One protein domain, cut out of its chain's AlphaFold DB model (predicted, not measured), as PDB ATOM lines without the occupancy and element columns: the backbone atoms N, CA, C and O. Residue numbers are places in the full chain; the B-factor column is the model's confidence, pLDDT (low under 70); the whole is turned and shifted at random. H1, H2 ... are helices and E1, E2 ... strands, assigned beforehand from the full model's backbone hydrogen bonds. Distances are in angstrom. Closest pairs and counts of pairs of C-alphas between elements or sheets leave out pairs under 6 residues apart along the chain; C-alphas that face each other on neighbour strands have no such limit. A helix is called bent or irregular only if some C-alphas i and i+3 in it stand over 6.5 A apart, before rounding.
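This is residues 21 to 131 of the 133 residues of an uncharacterized protein of Rhizobium cellulosilyticum (UniProt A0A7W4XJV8). A long hairpin of two strands, E2 and E3, bent partway along, makes most of the length of this model; the short strand E1 pairs beside E3 near the turn of the hairpin, and a pair of touching helices, H2 and H3, lies toward the hairpin's other end. H1 and H4 each only graze the small sheet. The printed part has 111 residues with four named helices and three named strands, in the order E1 H1 H2 H3 E2 E3 H4; the class is mixed, helices and strands. The sheet, in the order E1 E3 E2, is mixed. The whole is loose, with a radius of gyration of the C-alphas of 16.4 A and spans of 47 by 36 by 28 A.

Find C-alpha 23 at (-42.528, 38.198, 22.386), where E1 begins, residues 23 to 25. H1 follows at residues 32 to 41, 15.1 A long; it is irregular, but only just, with C-alphas 37 and 40 at 6.9 A. Go on to H2, residues 49 to 54, and H3, residues 66 to 74, 12.4 A. E2 begins at C-alpha 82, (-43.383, 38.337, -0.263), and runs to residue 94, 30.8 A; it bends by 78 degrees at residue 90. E3, residues 97 to 109, spans 31.5 A and bends by 72 degrees at residue 103. H4, residues 120 to 129, 15.8 A, ends at C-alpha 129, (-39.931, 46.712, 12.076); it is neither bent nor irregular, but only just: C-alphas 124 and 127 are 6.1 A apart.

Start at E1, an edge strand parallel to E3 at 52 degrees; N 100 and O 24 are 2.8 A apart, within hydrogen-bond range. On the other side of E3 is E2, antiparallel at 162 degrees, a hairpin; look at N 83 and O 108, 2.7 A, and N 99 and O 92, 2.8 A, both within hydrogen-bond range. H1 only grazes the sheet with its residues 34 to 41, and its closest C-alphas to E2 are those of Val 41 and Ile 82, 7.7 A. H2 and H3 touch, at a steep tilt of 61 degrees, opposite ways; their closest C-alphas are those of Ala 54 and Gly 67, 4.9 A. H3 and H4 are close but not clearly touching, with the C-alphas of Ile 69 and Ile 121 closest at 7.3 A. H4 is only just on the sheet, with 5 pairs of C-alphas within 10 A, and grazes it with residues 124 to 128. In H2 and H3 every O i to N i+4 pair is within hydrogen-bond range; in H1 4 of 6 are, and in H4 0 of 6, beside 2 of 7 O i to N i+3 pairs.

The two C-alphas farthest apart are those of Asp 74 and Asp 95, 47.6 A. The printed part has no cut, and the link H2 to H3, 11 residues, is long. Mean pLDDT of the printed part is 75.5; look for values under 70 at residue 62 and residues 111 to 131, with a mean of 36 in H4.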
ATOM      1  N   LYS A  21     -46.237  41.532  27.136       78.69
ATOM      2  CA  LYS A  21     -44.794  41.719  26.991       78.69
ATOM      3  C   LYS A  21     -44.398  41.476  25.534       78.69
ATOM      4  O   LYS A  21     -45.056  40.660  24.882       78.69
ATOM      5  N   PRO A  22     -43.311  42.108  25.056       83.81
ATOM      6  CA  PRO A  22     -42.687  41.731  23.795       83.81
ATOM      7  C   PRO A  22     -42.441  40.225  23.751       83.81
ATOM      8  O   PRO A  22     -42.072  39.619  24.764       83.81
ATOM      9  N   PHE A  23     -42.654  39.634  22.584       86.19
ATOM     10  CA  PHE A  23     -42.528  38.198  22.386       86.19
ATOM     11  C   PHE A  23     -41.663  37.876  21.170       86.19
ATOM     12  O   PHE A  23     -41.533  38.675  20.243       86.19
ATOM     13  N   SER A  24     -41.096  36.676  21.166       88.81
ATOM     14  CA  SER A  24     -40.409  36.088  20.014       88.81
ATOM     15  C   SER A  24     -41.174  34.882  19.481       88.81
ATOM     16  O   SER A  24     -41.988  34.292  20.182       88.81
ATOM     17  N   ILE A  25     -40.924  34.494  18.232       88.31
ATOM     18  CA  ILE A  25     -41.406  33.206  17.715       88.31
ATOM     19  C   ILE A  25     -40.530  32.096  18.294       88.31
ATOM     20  O   ILE A  25     -39.303  32.200  18.235       88.31
ATOM     21  N   SER A  26     -41.154  31.032  18.802       90.06
ATOM     22  CA  SER A  26     -40.442  29.829  19.233       90.06
ATOM     23  C   SER A  26     -39.995  29.031  18.006       90.06
ATOM     24  O   SER A  26     -40.688  28.139  17.514       90.06
ATOM     25  N   TRP A  27     -38.850  29.410  17.433       88.38
ATOM     26  CA  TRP A  27     -38.324  28.775  16.221       88.38
ATOM     27  C   TRP A  27     -37.898  27.325  16.453       88.38
ATOM     28  O   TRP A  27     -37.921  26.539  15.513       88.38
ATOM     29  N   GLU A  28     -37.564  26.938  17.683       89.44
ATOM     30  CA  GLU A  28     -37.232  25.548  18.026       89.44
ATOM     31  C   GLU A  28     -38.406  24.591  17.784       89.44
ATOM     32  O   GLU A  28     -38.200  23.438  17.412       89.44
ATOM     33  N   MET A  29     -39.639  25.098  17.890       89.06
ATOM     34  CA  MET A  29     -40.866  24.347  17.615       89.06
ATOM     35  C   MET A  29     -41.171  24.217  16.114       89.06
ATOM     36  O   MET A  29     -42.061  23.459  15.726       89.06
ATOM     37  N   VAL A  30     -40.451  24.940  15.248       90.12
ATOM     38  CA  VAL A  30     -40.596  24.836  13.792       90.12
ATOM     39  C   VAL A  30     -39.688  23.715  13.276       90.12
ATOM     40  O   VAL A  30     -38.468  23.780  13.482       90.12
ATOM     41  N   PRO A  31     -40.231  22.720  12.542       91.88
ATOM     42  CA  PRO A  31     -39.423  21.661  11.948       91.88
ATOM     43  C   PRO A  31     -38.242  22.227  11.158       91.88
ATOM     44  O   PRO A  31     -38.392  23.182  10.395       91.88
ATOM     45  N   GLU A  32     -37.063  21.629  11.323       92.31
ATOM     46  CA  GLU A  32     -35.814  22.132  10.738       92.31
ATOM     47  C   GLU A  32     -35.910  22.343   9.224       92.31
ATOM     48  O   GLU A  32     -35.527  23.397   8.725       92.31
ATOM     49  N   VAL A  33     -36.516  21.395   8.504       91.94
ATOM     50  CA  VAL A  33     -36.740  21.509   7.056       91.94
ATOM     51  C   VAL A  33     -37.524  22.770   6.683       91.94
ATOM     52  O   VAL A  33     -37.211  23.417   5.686       91.94
ATOM     53  N   VAL A  34     -38.506  23.165   7.497       88.81
ATOM     54  CA  VAL A  34     -39.288  24.390   7.283       88.81
ATOM     55  C   VAL A  34     -38.433  25.616   7.591       88.81
ATOM     56  O   VAL A  34     -38.435  26.554   6.801       88.81
ATOM     57  N   ARG A  35     -37.653  25.604   8.680       88.75
ATOM     58  CA  ARG A  35     -36.743  26.713   9.019       88.75
ATOM     59  C   ARG A  35     -35.725  26.985   7.917       88.75
ATOM     60  O   ARG A  35     -35.595  28.126   7.488       88.75
ATOM     61  N   LEU A  36     -35.054  25.943   7.432       87.06
ATOM     62  CA  LEU A  36     -34.074  26.051   6.349       87.06
ATOM     63  C   LEU A  36     -34.733  26.496   5.037       87.06
ATOM     64  O   LEU A  36     -34.179  27.315   4.313       87.06
ATOM     65  N   SER A  37     -35.960  26.042   4.764       86.75
ATOM     66  CA  SER A  37     -36.721  26.499   3.591       86.75
ATOM     67  C   SER A  37     -37.107  27.982   3.657       86.75
ATOM     68  O   SER A  37     -37.402  28.576   2.622       86.75
ATOM     69  N   LEU A  38     -37.118  28.587   4.851       84.31
ATOM     70  CA  LEU A  38     -37.412  30.006   5.038       84.31
ATOM     71  C   LEU A  38     -36.168  30.903   4.955       84.31
ATOM     72  O   LEU A  38     -36.311  32.113   4.812       84.31
ATOM     73  N   GLU A  39     -34.953  30.358   5.010       77.88
ATOM     74  CA  GLU A  39     -33.720  31.154   4.902       77.88
ATOM     75  C   GLU A  39     -33.705  32.072   3.658       77.88
ATOM     76  O   GLU A  39     -33.439  33.268   3.809       77.88
ATOM     77  N   PRO A  40     -34.114  31.609   2.455       76.44
ATOM     78  CA  PRO A  40     -34.137  32.448   1.258       76.44
ATOM     79  C   PRO A  40     -35.284  33.464   1.215       76.44
ATOM     80  O   PRO A  40     -35.370  34.218   0.254       76.44
ATOM     81  N   VAL A  41     -36.203  33.479   2.187       75.88
ATOM     82  CA  VAL A  41     -37.258  34.508   2.264       75.88
ATOM     83  C   VAL A  41     -36.927  35.617   3.261       75.88
ATOM     84  O   VAL A  41     -37.700  36.565   3.399       75.88
ATOM     85  N   PHE A  42     -35.781  35.525   3.940       71.44
ATOM     86  CA  PHE A  42     -35.285  36.580   4.810       71.44
ATOM     87  C   PHE A  42     -34.381  37.553   4.049       71.44
ATOM     88  O   PHE A  42     -33.437  37.161   3.359       71.44
ATOM     89  N   GLY A  43     -34.641  38.845   4.251       72.75
ATOM     90  CA  GLY A  43     -33.854  39.933   3.687       72.75
ATOM     91  C   GLY A  43     -34.046  40.130   2.188       72.75
ATOM     92  O   GLY A  43     -35.055  39.740   1.597       72.75
ATOM     93  N   VAL A  44     -33.065  40.795   1.580       75.00
ATOM     94  CA  VAL A  44     -33.054  41.081   0.146       75.00
ATOM     95  C   VAL A  44     -32.302  39.981  -0.585       75.00
ATOM     96  O   VAL A  44     -31.163  39.658  -0.258       75.00
ATOM     97  N   GLN A  45     -32.970  39.394  -1.574       77.81
ATOM     98  CA  GLN A  45     -32.492  38.240  -2.325       77.81
ATOM     99  C   GLN A  45     -32.595  38.520  -3.827       77.81
ATOM    100  O   GLN A  45     -33.521  39.220  -4.246       77.81
ATOM    101  N   PRO A  46     -31.703  37.957  -4.658       75.38
ATOM    102  CA  PRO A  46     -30.639  37.015  -4.305       75.38
ATOM    103  C   PRO A  46     -29.386  37.696  -3.737       75.38
ATOM    104  O   PRO A  46     -28.966  38.748  -4.221       75.38
ATOM    105  N   VAL A  47     -28.736  37.043  -2.769       79.00
ATOM    106  CA  VAL A  47     -27.413  37.455  -2.278       79.00
ATOM    107  C   VAL A  47     -26.330  37.055  -3.280       79.00
ATOM    108  O   VAL A  47     -26.063  35.872  -3.487       79.00
ATOM    109  N   THR A  48     -25.669  38.042  -3.887       83.31
ATOM    110  CA  THR A  48     -24.512  37.824  -4.772       83.31
ATOM    111  C   THR A  48     -23.244  38.439  -4.187       83.31
ATOM    112  O   THR A  48     -23.286  39.354  -3.363       83.31
ATOM    113  N   SER A  49     -22.079  37.975  -4.638       85.62
ATOM    114  CA  SER A  49     -20.791  38.566  -4.258       85.62
ATOM    115  C   SER A  49     -20.634  40.014  -4.748       85.62
ATOM    116  O   SER A  49     -19.922  40.795  -4.120       85.62
ATOM    117  N   GLU A  50     -21.318  40.400  -5.828       87.31
ATOM    118  CA  GLU A  50     -21.395  41.791  -6.298       87.31
ATOM    119  C   GLU A  50     -22.260  42.648  -5.364       87.31
ATOM    120  O   GLU A  50     -21.842  43.731  -4.961       87.31
ATOM    121  N   MET A  51     -23.415  42.125  -4.945       85.00
ATOM    122  CA  MET A  51     -24.308  42.778  -3.991       85.00
ATOM    123  C   MET A  51     -23.630  42.974  -2.625       85.00
ATOM    124  O   MET A  51     -23.710  44.053  -2.048       85.00
ATOM    125  N   PHE A  52     -22.890  41.977  -2.127       85.69
ATOM    126  CA  PHE A  52     -22.160  42.090  -0.858       85.69
ATOM    127  C   PHE A  52     -21.068  43.173  -0.899       85.69
ATOM    128  O   PHE A  52     -20.855  43.900   0.072       85.69
ATOM    129  N   LYS A  53     -20.394  43.327  -2.049       88.31
ATOM    130  CA  LYS A  53     -19.461  44.441  -2.277       88.31
ATOM    131  C   LYS A  53     -20.197  45.781  -2.316       88.31
ATOM    132  O   LYS A  53     -19.710  46.742  -1.728       88.31
ATOM    133  N   ALA A  54     -21.365  45.833  -2.958       85.94
ATOM    134  CA  ALA A  54     -22.204  47.027  -3.007       85.94
ATOM    135  C   ALA A  54     -22.723  47.442  -1.617       85.94
ATOM    136  O   ALA A  54     -22.814  48.630  -1.329       85.94
ATOM    137  N   ALA A  55     -22.952  46.484  -0.715       83.75
ATOM    138  CA  ALA A  55     -23.268  46.729   0.696       83.75
ATOM    139  C   ALA A  55     -22.065  47.233   1.529       83.75
ATOM    140  O   ALA A  55     -22.168  47.395   2.745       83.75
ATOM    141  N   GLY A  56     -20.893  47.445   0.915       83.12
ATOM    142  CA  GLY A  56     -19.685  47.902   1.607       83.12
ATOM    143  C   GLY A  56     -19.089  46.862   2.561       83.12
ATOM    144  O   GLY A  56     -18.422  47.232   3.527       83.12
ATOM    145  N   GLY A  57     -19.360  45.571   2.333       74.12
ATOM    146  CA  GLY A  57     -18.914  44.480   3.203       74.12
ATOM    147  C   GLY A  57     -19.584  44.450   4.581       74.12
ATOM    148  O   GLY A  57     -19.102  43.751   5.471       74.12
ATOM    149  N   GLN A  58     -20.664  45.213   4.777       76.06
ATOM    150  CA  GLN A  58     -21.450  45.188   6.007       76.06
ATOM    151  C   GLN A  58     -22.339  43.935   6.075       76.06
ATOM    152  O   GLN A  58     -22.698  43.378   5.034       76.06
ATOM    153  N   PRO A  59     -22.725  43.486   7.286       71.56
ATOM    154  CA  PRO A  59     -23.712  42.428   7.440       71.56
ATOM    155  C   PRO A  59     -25.008  42.786   6.708       71.56
ATOM    156  O   PRO A  59     -25.566  43.866   6.907       71.56
ATOM    157  N   LEU A  60     -25.488  41.862   5.879       73.12
ATOM    158  CA  LEU A  60     -26.750  42.022   5.165       73.12
ATOM    159  C   LEU A  60     -27.898  42.104   6.167       73.12
ATOM    160  O   LEU A  60     -27.951  41.352   7.144       73.12
ATOM    161  N   SER A  61     -28.814  43.035   5.926       71.38
ATOM    162  CA  SER A  61     -29.925  43.319   6.825       71.38
ATOM    163  C   SER A  61     -31.266  43.144   6.109       71.38
ATOM    164  O   SER A  61     -31.334  42.996   4.891       71.38
ATOM    165  N   GLN A  62     -32.356  43.161   6.876       69.12
ATOM    166  CA  GLN A  62     -33.716  43.153   6.322       69.12
ATOM    167  C   GLN A  62     -34.013  44.426   5.507       69.12
ATOM    168  O   GLN A  62     -34.865  44.417   4.623       69.12
ATOM    169  N   THR A  63     -33.291  45.506   5.805       75.56
ATOM    170  CA  THR A  63     -33.318  46.773   5.079       75.56
ATOM    171  C   THR A  63     -32.086  46.840   4.176       75.56
ATOM    172  O   THR A  63     -30.967  46.817   4.701       75.56
ATOM    173  N   PRO A  64     -32.243  46.946   2.849       78.38
ATOM    174  CA  PRO A  64     -31.101  47.133   1.971       78.38
ATOM    175  C   PRO A  64     -30.463  48.499   2.210       78.38
ATOM    176  O   PRO A  64     -31.138  49.518   2.379       78.38
ATOM    177  N   SER A  65     -29.140  48.512   2.194       84.12
ATOM    178  CA  SER A  65     -28.321  49.716   2.151       84.12
ATOM    179  C   SER A  65     -28.522  50.487   0.842       84.12
ATOM    180  O   SER A  65     -29.019  49.968  -0.159       84.12
ATOM    181  N   ALA A  66     -28.081  51.748   0.823       85.88
ATOM    182  CA  ALA A  66     -28.115  52.570  -0.386       85.88
ATOM    183  C   ALA A  66     -27.342  51.932  -1.557       85.88
ATOM    184  O   ALA A  66     -27.813  51.986  -2.692       85.88
ATOM    185  N   GLY A  67     -26.208  51.278  -1.278       86.88
ATOM    186  CA  GLY A  67     -25.413  50.598  -2.302       86.88
ATOM    187  C   GLY A  67     -26.100  49.350  -2.861       86.88
ATOM    188  O   GLY A  67     -26.074  49.129  -4.068       86.88
ATOM    189  N   GLU A  68     -26.800  48.577  -2.024       85.00
ATOM    190  CA  GLU A  68     -27.639  47.467  -2.501       85.00
ATOM    191  C   GLU A  68     -28.776  47.971  -3.399       85.00
ATOM    192  O   GLU A  68     -29.029  47.403  -4.461       85.00
ATOM    193  N   ILE A  69     -29.430  49.072  -3.011       85.81
ATOM    194  CA  ILE A  69     -30.492  49.705  -3.807       85.81
ATOM    195  C   ILE A  69     -29.977  50.119  -5.189       85.81
ATOM    196  O   ILE A  69     -30.639  49.851  -6.193       85.81
ATOM    197  N   GLU A  70     -28.826  50.788  -5.241       88.25
ATOM    198  CA  GLU A  70     -28.206  51.244  -6.487       88.25
ATOM    199  C   GLU A  70     -27.809  50.061  -7.375       88.25
ATOM    200  O   GLU A  70     -28.222  50.002  -8.533       88.25
ATOM    201  N   TYR A  71     -27.140  49.055  -6.804       87.88
ATOM    202  CA  TYR A  71     -26.759  47.833  -7.511       87.88
ATOM    203  C   TYR A  71     -27.955  47.153  -8.191       87.88
ATOM    204  O   TYR A  71     -27.908  46.831  -9.382       87.88
ATOM    205  N   PHE A  72     -29.058  46.952  -7.465       87.12
ATOM    206  CA  PHE A  72     -30.230  46.292  -8.037       87.12
ATOM    207  C   PHE A  72     -30.969  47.157  -9.062       87.12
ATOM    208  O   PHE A  72     -31.527  46.614 -10.023       87.12
ATOM    209  N   ARG A  73     -30.954  48.484  -8.887       86.38
ATOM    210  CA  ARG A  73     -31.530  49.434  -9.845       86.38
ATOM    211  C   ARG A  73     -30.775  49.406 -11.170       86.38
ATOM    212  O   ARG A  73     -31.421  49.290 -12.210       86.38
ATOM    213  N   ASP A  74     -29.447  49.433 -11.135       89.81
ATOM    214  CA  ASP A  74     -28.596  49.403 -12.330       89.81
ATOM    215  C   ASP A  74     -28.746  48.100 -13.118       89.81
ATOM    216  O   ASP A  74     -28.761  48.093 -14.347       89.81
ATOM    217  N   LYS A  75     -28.937  46.981 -12.412       86.88
ATOM    218  CA  LYS A  75     -29.211  45.675 -13.028       86.88
ATOM    219  C   LYS A  75     -30.648  45.542 -13.554       86.88
ATOM    220  O   LYS A  75     -30.981  44.504 -14.120       86.88
ATOM    221  N   GLY A  76     -31.513  46.538 -13.344       86.81
ATOM    222  CA  GLY A  76     -32.929  46.482 -13.727       86.81
ATOM    223  C   GLY A  76     -33.711  45.378 -13.005       86.81
ATOM    224  O   GLY A  76     -34.694  44.864 -13.545       86.81
ATOM    225  N   THR A  77     -33.267  44.989 -11.804       84.38
ATOM    226  CA  THR A  77     -33.822  43.844 -11.072       84.38
ATOM    227  C   THR A  77     -35.257  44.129 -10.644       84.38
ATOM    228  O   THR A  77     -35.546  45.162 -10.040       84.38
ATOM    229  N   GLN A  78     -36.164  43.203 -10.951       80.50
ATOM    230  CA  GLN A  78     -37.554  43.260 -10.506       80.50
ATOM    231  C   GLN A  78     -37.721  42.410  -9.250       80.50
ATOM    232  O   GLN A  78     -37.325  41.245  -9.234       80.50
ATOM    233  N   PHE A  79     -38.340  42.978  -8.219       77.81
ATOM    234  CA  PHE A  79     -38.618  42.272  -6.973       77.81
ATOM    235  C   PHE A  79     -40.099  41.932  -6.862       77.81
ATOM    236  O   PHE A  79     -40.963  42.784  -7.065       77.81
ATOM    237  N   GLN A  80     -40.390  40.700  -6.455       76.81
ATOM    238  CA  GLN A  80     -41.693  40.351  -5.907       76.81
ATOM    239  C   GLN A  80     -41.590  40.414  -4.389       76.81
ATOM    240  O   GLN A  80     -40.928  39.590  -3.765       76.81
ATOM    241  N   MET A  81     -42.272  41.383  -3.785       78.88
ATOM    242  CA  MET A  81     -42.402  41.407  -2.334       78.88
ATOM    243  C   MET A  81     -43.225  40.193  -1.891       78.88
ATOM    244  O   MET A  81     -44.309  39.938  -2.423       78.88
ATOM    245  N   ILE A  82     -42.710  39.460  -0.911       81.12
ATOM    246  CA  ILE A  82     -43.383  38.337  -0.263       81.12
ATOM    247  C   ILE A  82     -43.596  38.667   1.213       81.12
ATOM    248  O   ILE A  82     -42.786  39.346   1.836       81.12
ATOM    249  N   GLN A  83     -44.714  38.214   1.763       84.12
ATOM    250  CA  GLN A  83     -45.055  38.328   3.173       84.12
ATOM    251  C   GLN A  83     -44.971  36.940   3.792       84.12
ATOM    252  O   GLN A  83     -45.597  36.007   3.291       84.12
ATOM    253  N   VAL A  84     -44.225  36.815   4.886       84.75
ATOM    254  CA  VAL A  84     -44.217  35.608   5.713       84.75
ATOM    255  C   VAL A  84     -45.203  35.827   6.853       84.75
ATOM    256  O   VAL A  84     -44.986  36.669   7.721       84.75
ATOM    257  N   VAL A  85     -46.312  35.093   6.828       87.44
ATOM    258  CA  VAL A  85     -47.370  35.160   7.838       87.44
ATOM    259  C   VAL A  85     -47.235  33.965   8.763       87.44
ATOM    260  O   VAL A  85     -47.347  32.821   8.325       87.44
ATOM    261  N   VAL A  86     -47.022  34.240  10.047       89.00
ATOM    262  CA  VAL A  86     -46.948  33.218  11.091       89.00
ATOM    263  C   VAL A  86     -48.244  33.256  11.894       89.00
ATOM    264  O   VAL A  86     -48.557  34.255  12.538       89.00
ATOM    265  N   SER A  87     -49.018  32.175  11.836       88.00
ATOM    266  CA  SER A  87     -50.185  31.973  12.695       88.00
ATOM    267  C   SER A  87     -49.747  31.312  13.994       88.00
ATOM    268  O   SER A  87     -49.007  30.331  13.967       88.00
ATOM    269  N   LEU A  88     -50.202  31.847  15.123       87.88
ATOM    270  CA  LEU A  88     -49.750  31.456  16.457       87.88
ATOM    271  C   LEU A  88     -50.818  30.598  17.138       87.88
ATOM    272  O   LEU A  88     -52.004  30.910  17.046       87.88
ATOM    273  N   ALA A  89     -50.397  29.518  17.795       84.19
ATOM    274  CA  ALA A  89     -51.283  28.604  18.510       84.19
ATOM    275  C   ALA A  89     -51.547  29.090  19.944       84.19
ATOM    276  O   ALA A  89     -52.696  29.219  20.361       84.19
ATOM    277  N   TRP A  90     -50.477  29.363  20.693       83.56
ATOM    278  CA  TRP A  90     -50.519  29.864  22.067       83.56
ATOM    279  C   TRP A  90     -49.195  30.548  22.441       83.56
ATOM    280  O   TRP A  90     -48.258  30.613  21.638       83.56
ATOM    281  N   TRP A  91     -49.138  31.054  23.672       85.50
ATOM    282  CA  TRP A  91     -47.980  31.718  24.267       85.50
ATOM    283  C   TRP A  91     -47.356  30.826  25.333       85.50
ATOM    284  O   TRP A  91     -48.071  30.319  26.196       85.50
ATOM    285  N   ASP A  92     -46.042  30.684  25.294       83.50
ATOM    286  CA  ASP A  92     -45.250  30.036  26.328       83.50
ATOM    287  C   ASP A  92     -44.355  31.065  27.032       83.50
ATOM    288  O   ASP A  92     -44.111  32.163  26.523       83.50
ATOM    289  N   THR A  93     -43.903  30.759  28.243       84.31
ATOM    290  CA  THR A  93     -42.962  31.604  28.982       84.31
ATOM    291  C   THR A  93     -41.773  30.777  29.431       84.31
ATOM    292  O   THR A  93     -41.893  29.950  30.331       84.31
ATOM    293  N   HIS A  94     -40.610  31.070  28.855       77.94
ATOM    294  CA  HIS A  94     -39.342  30.434  29.195       77.94
ATOM    295  C   HIS A  94     -38.335  31.508  29.614       77.94
ATOM    296  O   HIS A  94     -38.196  32.531  28.946       77.94
ATOM    297  N   ASP A  95     -37.671  31.331  30.758       81.81
ATOM    298  CA  ASP A  95     -36.680  32.281  31.303       81.81
ATOM    299  C   ASP A  95     -37.148  33.751  31.346       81.81
ATOM    300  O   ASP A  95     -36.394  34.695  31.097       81.81
ATOM    301  N   GLY A  96     -38.435  33.967  31.635       81.56
ATOM    302  CA  GLY A  96     -39.035  35.303  31.698       81.56
ATOM    303  C   GLY A  96     -39.272  35.977  30.339       81.56
ATOM    304  O   GLY A  96     -39.761  37.111  30.315       81.56
ATOM    305  N   ARG A  97     -38.977  35.292  29.229       84.38
ATOM    306  CA  ARG A  97     -39.306  35.701  27.860       84.38
ATOM    307  C   ARG A  97     -40.601  35.034  27.424       84.38
ATOM    308  O   ARG A  97     -40.829  33.865  27.717       84.38
ATOM    309  N   VAL A  98     -41.450  35.795  26.741       86.88
ATOM    310  CA  VAL A  98     -42.672  35.250  26.148       86.88
ATOM    311  C   VAL A  98     -42.333  34.755  24.751       86.88
ATOM    312  O   VAL A  98     -41.826  35.516  23.927       86.88
ATOM    313  N   GLU A  99     -42.629  33.492  24.484       88.75
ATOM    314  CA  GLU A  99     -42.483  32.903  23.162       88.75
ATOM    315  C   GLU A  99     -43.847  32.542  22.585       88.75
ATOM    316  O   GLU A  99     -44.735  32.057  23.277       88.75
ATOM    317  N   ALA A 100     -44.028  32.787  21.296       89.25
ATOM    318  CA  ALA A 100     -45.226  32.415  20.575       89.25
ATOM    319  C   ALA A 100     -44.984  31.116  19.816       89.25
ATOM    320  O   ALA A 100     -44.063  31.036  18.996       89.25
ATOM    321  N   VAL A 101     -45.825  30.114  20.061       89.00
ATOM    322  CA  VAL A 101     -45.714  28.820  19.388       89.00
ATOM    323  C   VAL A 101     -46.382  28.912  18.014       89.00
ATOM    324  O   VAL A 101     -47.586  29.182  17.937       89.00
ATOM    325  N   PRO A 102     -45.637  28.714  16.912       90.38
ATOM    326  CA  PRO A 102     -46.201  28.779  15.572       90.38
ATOM    327  C   PRO A 102     -47.066  27.545  15.283       90.38
ATOM    328  O   PRO A 102     -46.638  26.410  15.460       90.38
ATOM    329  N   LEU A 103     -48.283  27.781  14.794       88.81
ATOM    330  CA  LEU A 103     -49.196  26.753  14.287       88.81
ATOM    331  C   LEU A 103     -48.985  26.505  12.792       88.81
ATOM    332  O   LEU A 103     -49.020  25.371  12.323       88.81
ATOM    333  N   ALA A 104     -48.824  27.590  12.037       90.19
ATOM    334  CA  ALA A 104     -48.696  27.563  10.590       90.19
ATOM    335  C   ALA A 104     -47.842  28.737  10.109       90.19
ATOM    336  O   ALA A 104     -47.882  29.826  10.686       90.19
ATOM    337  N   ILE A 105     -47.096  28.513   9.027       90.44
ATOM    338  CA  ILE A 105     -46.310  29.537   8.340       90.44
ATOM    339  C   ILE A 105     -46.731  29.537   6.874       90.44
ATOM    340  O   ILE A 105     -46.683  28.502   6.214       90.44
ATOM    341  N   SER A 106     -47.131  30.703   6.379       89.50
ATOM    342  CA  SER A 106     -47.603  30.893   5.008       89.50
ATOM    343  C   SER A 106     -46.817  32.004   4.328       89.50
ATOM    344  O   SER A 106     -46.566  33.048   4.927       89.50
ATOM    345  N   THR A 107     -46.475  31.817   3.056       86.69
ATOM    346  CA  THR A 107     -45.873  32.858   2.214       86.69
ATOM    347  C   THR A 107     -46.912  33.406   1.248       86.69
ATOM    348  O   THR A 107     -47.505  32.647   0.482       86.69
ATOM    349  N   LEU A 108     -47.124  34.718   1.256       84.56
ATOM    350  CA  LEU A 108     -48.088  35.389   0.390       84.56
ATOM    351  C   LEU A 108     -47.371  36.421  -0.484       84.56
ATOM    352  O   LEU A 108     -46.637  37.249   0.053       84.56
ATOM    353  N   PRO A 109     -47.577  36.443  -1.810       81.88
ATOM    354  CA  PRO A 109     -47.082  37.545  -2.617       81.88
ATOM    355  C   PRO A 109     -47.826  38.824  -2.221       81.88
ATOM    356  O   PRO A 109     -49.060  38.866  -2.180       81.88
ATOM    357  N   ALA A 110     -47.082  39.891  -1.942       77.94
ATOM    358  CA  ALA A 110     -47.686  41.192  -1.731       77.94
ATOM    359  C   ALA A 110     -48.370  41.631  -3.033       77.94
ATOM    360  O   ALA A 110     -47.730  41.818  -4.068       77.94
ATOM    361  N   SER A 111     -49.689  41.782  -2.971       61.03
ATOM    362  CA  SER A 111     -50.510  42.231  -4.092       61.03
ATOM    363  C   SER A 111     -50.872  43.697  -3.865       61.03
ATOM    364  O   SER A 111     -51.672  44.000  -2.982       61.03
ATOM    365  N   LYS A 112     -50.301  44.626  -4.641       55.25
ATOM    366  CA  LYS A 112     -50.825  46.002  -4.725       55.25
ATOM    367  C   LYS A 112     -51.813  46.092  -5.888       55.25
ATOM    368  O   LYS A 112     -51.525  45.610  -6.976       55.25
ATOM    369  N   ARG A 113     -52.971  46.729  -5.665       44.84
ATOM    370  CA  ARG A 113     -54.030  46.933  -6.677       44.84
ATOM    371  C   ARG A 113     -53.731  48.034  -7.706       44.84
ATOM    372  O   ARG A 113     -54.570  48.289  -8.559       44.84
ATOM    373  N   GLU A 114     -52.554  48.652  -7.676       43.25
ATOM    374  CA  GLU A 114     -52.167  49.696  -8.632       43.25
ATOM    375  C   GLU A 114     -50.726  49.513  -9.110       43.25
ATOM    376  O   GLU A 114     -49.909  48.899  -8.417       43.25
ATOM    377  N   LYS A 115     -50.446  50.044 -10.314       40.53
ATOM    378  CA  LYS A 115     -49.169  49.947 -11.035       40.53
ATOM    379  C   LYS A 115     -47.975  50.066 -10.090       40.53
ATOM    380  O   LYS A 115     -47.805  51.056  -9.381       40.53
ATOM    381  N   THR A 116     -47.136  49.045 -10.151       40.34
ATOM    382  CA  THR A 116     -45.876  48.879  -9.438       40.34
ATOM    383  C   THR A 116     -44.942  50.067  -9.699       40.34
ATOM    384  O   THR A 116     -44.218  50.102 -10.688       40.34
ATOM    385  N   GLY A 117     -45.004  51.095  -8.851       39.84
ATOM    386  CA  GLY A 117     -44.090  52.238  -8.891       39.84
ATOM    387  C   GLY A 117     -42.725  51.894  -8.290       39.84
ATOM    388  O   GLY A 117     -42.644  51.102  -7.352       39.84
ATOM    389  N   GLN A 118     -41.670  52.541  -8.796       45.22
ATOM    390  CA  GLN A 118     -40.229  52.356  -8.522       45.22
ATOM    391  C   GLN A 118     -39.772  52.459  -7.039       45.22
ATOM    392  O   GLN A 118     -38.577  52.397  -6.760       45.22
ATOM    393  N   ASN A 119     -40.689  52.573  -6.073       43.81
ATOM    394  CA  ASN A 119     -40.423  52.809  -4.646       43.81
ATOM    395  C   ASN A 119     -40.545  51.557  -3.748       43.81
ATOM    396  O   ASN A 119     -40.659  51.677  -2.529       43.81
ATOM    397  N   GLN A 120     -40.534  50.347  -4.314       49.31
ATOM    398  CA  GLN A 120     -40.802  49.117  -3.549       49.31
ATOM    399  C   GLN A 120     -39.737  48.758  -2.506       49.31
ATOM    400  O   GLN A 120     -40.066  48.100  -1.521       49.31
ATOM    401  N   ILE A 121     -38.496  49.215  -2.679       46.25
ATOM    402  CA  ILE A 121     -37.400  48.822  -1.791       46.25
ATOM    403  C   ILE A 121     -37.565  49.417  -0.377       46.25
ATOM    404  O   ILE A 121     -37.343  48.737   0.620       46.25
ATOM    405  N   MET A 122     -38.066  50.650  -0.270       37.38
ATOM    406  CA  MET A 122     -38.258  51.315   1.026       37.38
ATOM    407  C   MET A 122     -39.453  50.756   1.815       37.38
ATOM    408  O   MET A 122     -39.422  50.708   3.041       37.38
ATOM    409  N   GLN A 123     -40.501  50.289   1.127       38.62
ATOM    410  CA  GLN A 123     -41.741  49.837   1.773       38.62
ATOM    411  C   GLN A 123     -41.651  48.436   2.395       38.62
ATOM    412  O   GLN A 123     -42.402  48.143   3.323       38.62
ATOM    413  N   ALA A 124     -40.726  47.584   1.940       39.41
ATOM    414  CA  ALA A 124     -40.466  46.284   2.569       39.41
ATOM    415  C   ALA A 124     -39.943  46.425   4.018       39.41
ATOM    416  O   ALA A 124     -40.192  45.569   4.864       39.41
ATOM    417  N   CYS A 125     -39.270  47.539   4.319       32.44
ATOM    418  CA  CYS A 125     -38.534  47.754   5.565       32.44
ATOM    419  C   CYS A 125     -39.434  48.147   6.754       32.44
ATOM    420  O   CYS A 125     -39.119  47.861   7.913       32.44
ATOM    421  N   GLU A 126     -40.584  48.776   6.486       27.47
ATOM    422  CA  GLU A 126     -41.499  49.247   7.537       27.47
ATOM    423  C   GLU A 126     -42.325  48.115   8.167       27.47
ATOM    424  O   GLU A 126     -42.664  48.192   9.349       27.47
ATOM    425  N   LEU A 127     -42.613  47.040   7.422       29.88
ATOM    426  CA  LEU A 127     -43.453  45.939   7.914       29.88
ATOM    427  C   LEU A 127     -42.701  45.019   8.892       29.88
ATOM    428  O   LEU A 127     -43.269  44.585   9.891       29.88
ATOM    429  N   VAL A 128     -41.409  44.771   8.646       32.91
ATOM    430  CA  VAL A 128     -40.558  43.921   9.504       32.91
ATOM    431  C   VAL A 128     -40.268  44.597  10.848       32.91
ATOM    432  O   VAL A 128     -40.238  43.942  11.889       32.91
ATOM    433  N   SER A 129     -40.138  45.926  10.853       28.17
ATOM    434  CA  SER A 129     -39.931  46.712  12.076       28.17
ATOM    435  C   SER A 129     -41.145  46.681  13.016       28.17
ATOM    436  O   SER A 129     -40.988  46.812  14.226       28.17
ATOM    437  N   ALA A 130     -42.355  46.453  12.490       28.38
ATOM    438  CA  ALA A 130     -43.574  46.351  13.295       28.38
ATOM    439  C   ALA A 130     -43.719  45.006  14.042       28.38
ATOM    440  O   ALA A 130     -44.555  44.908  14.935       28.38
ATOM    441  N   MET A 131     -42.909  43.992  13.707       30.69
ATOM    442  CA  MET A 131     -42.880  42.688  14.393       30.69
ATOM    443  C   MET A 131     -41.779  42.589  15.467       30.69
ATOM    444  O   MET A 131     -41.594  41.526  16.052       30.69
TER     445      MET A 131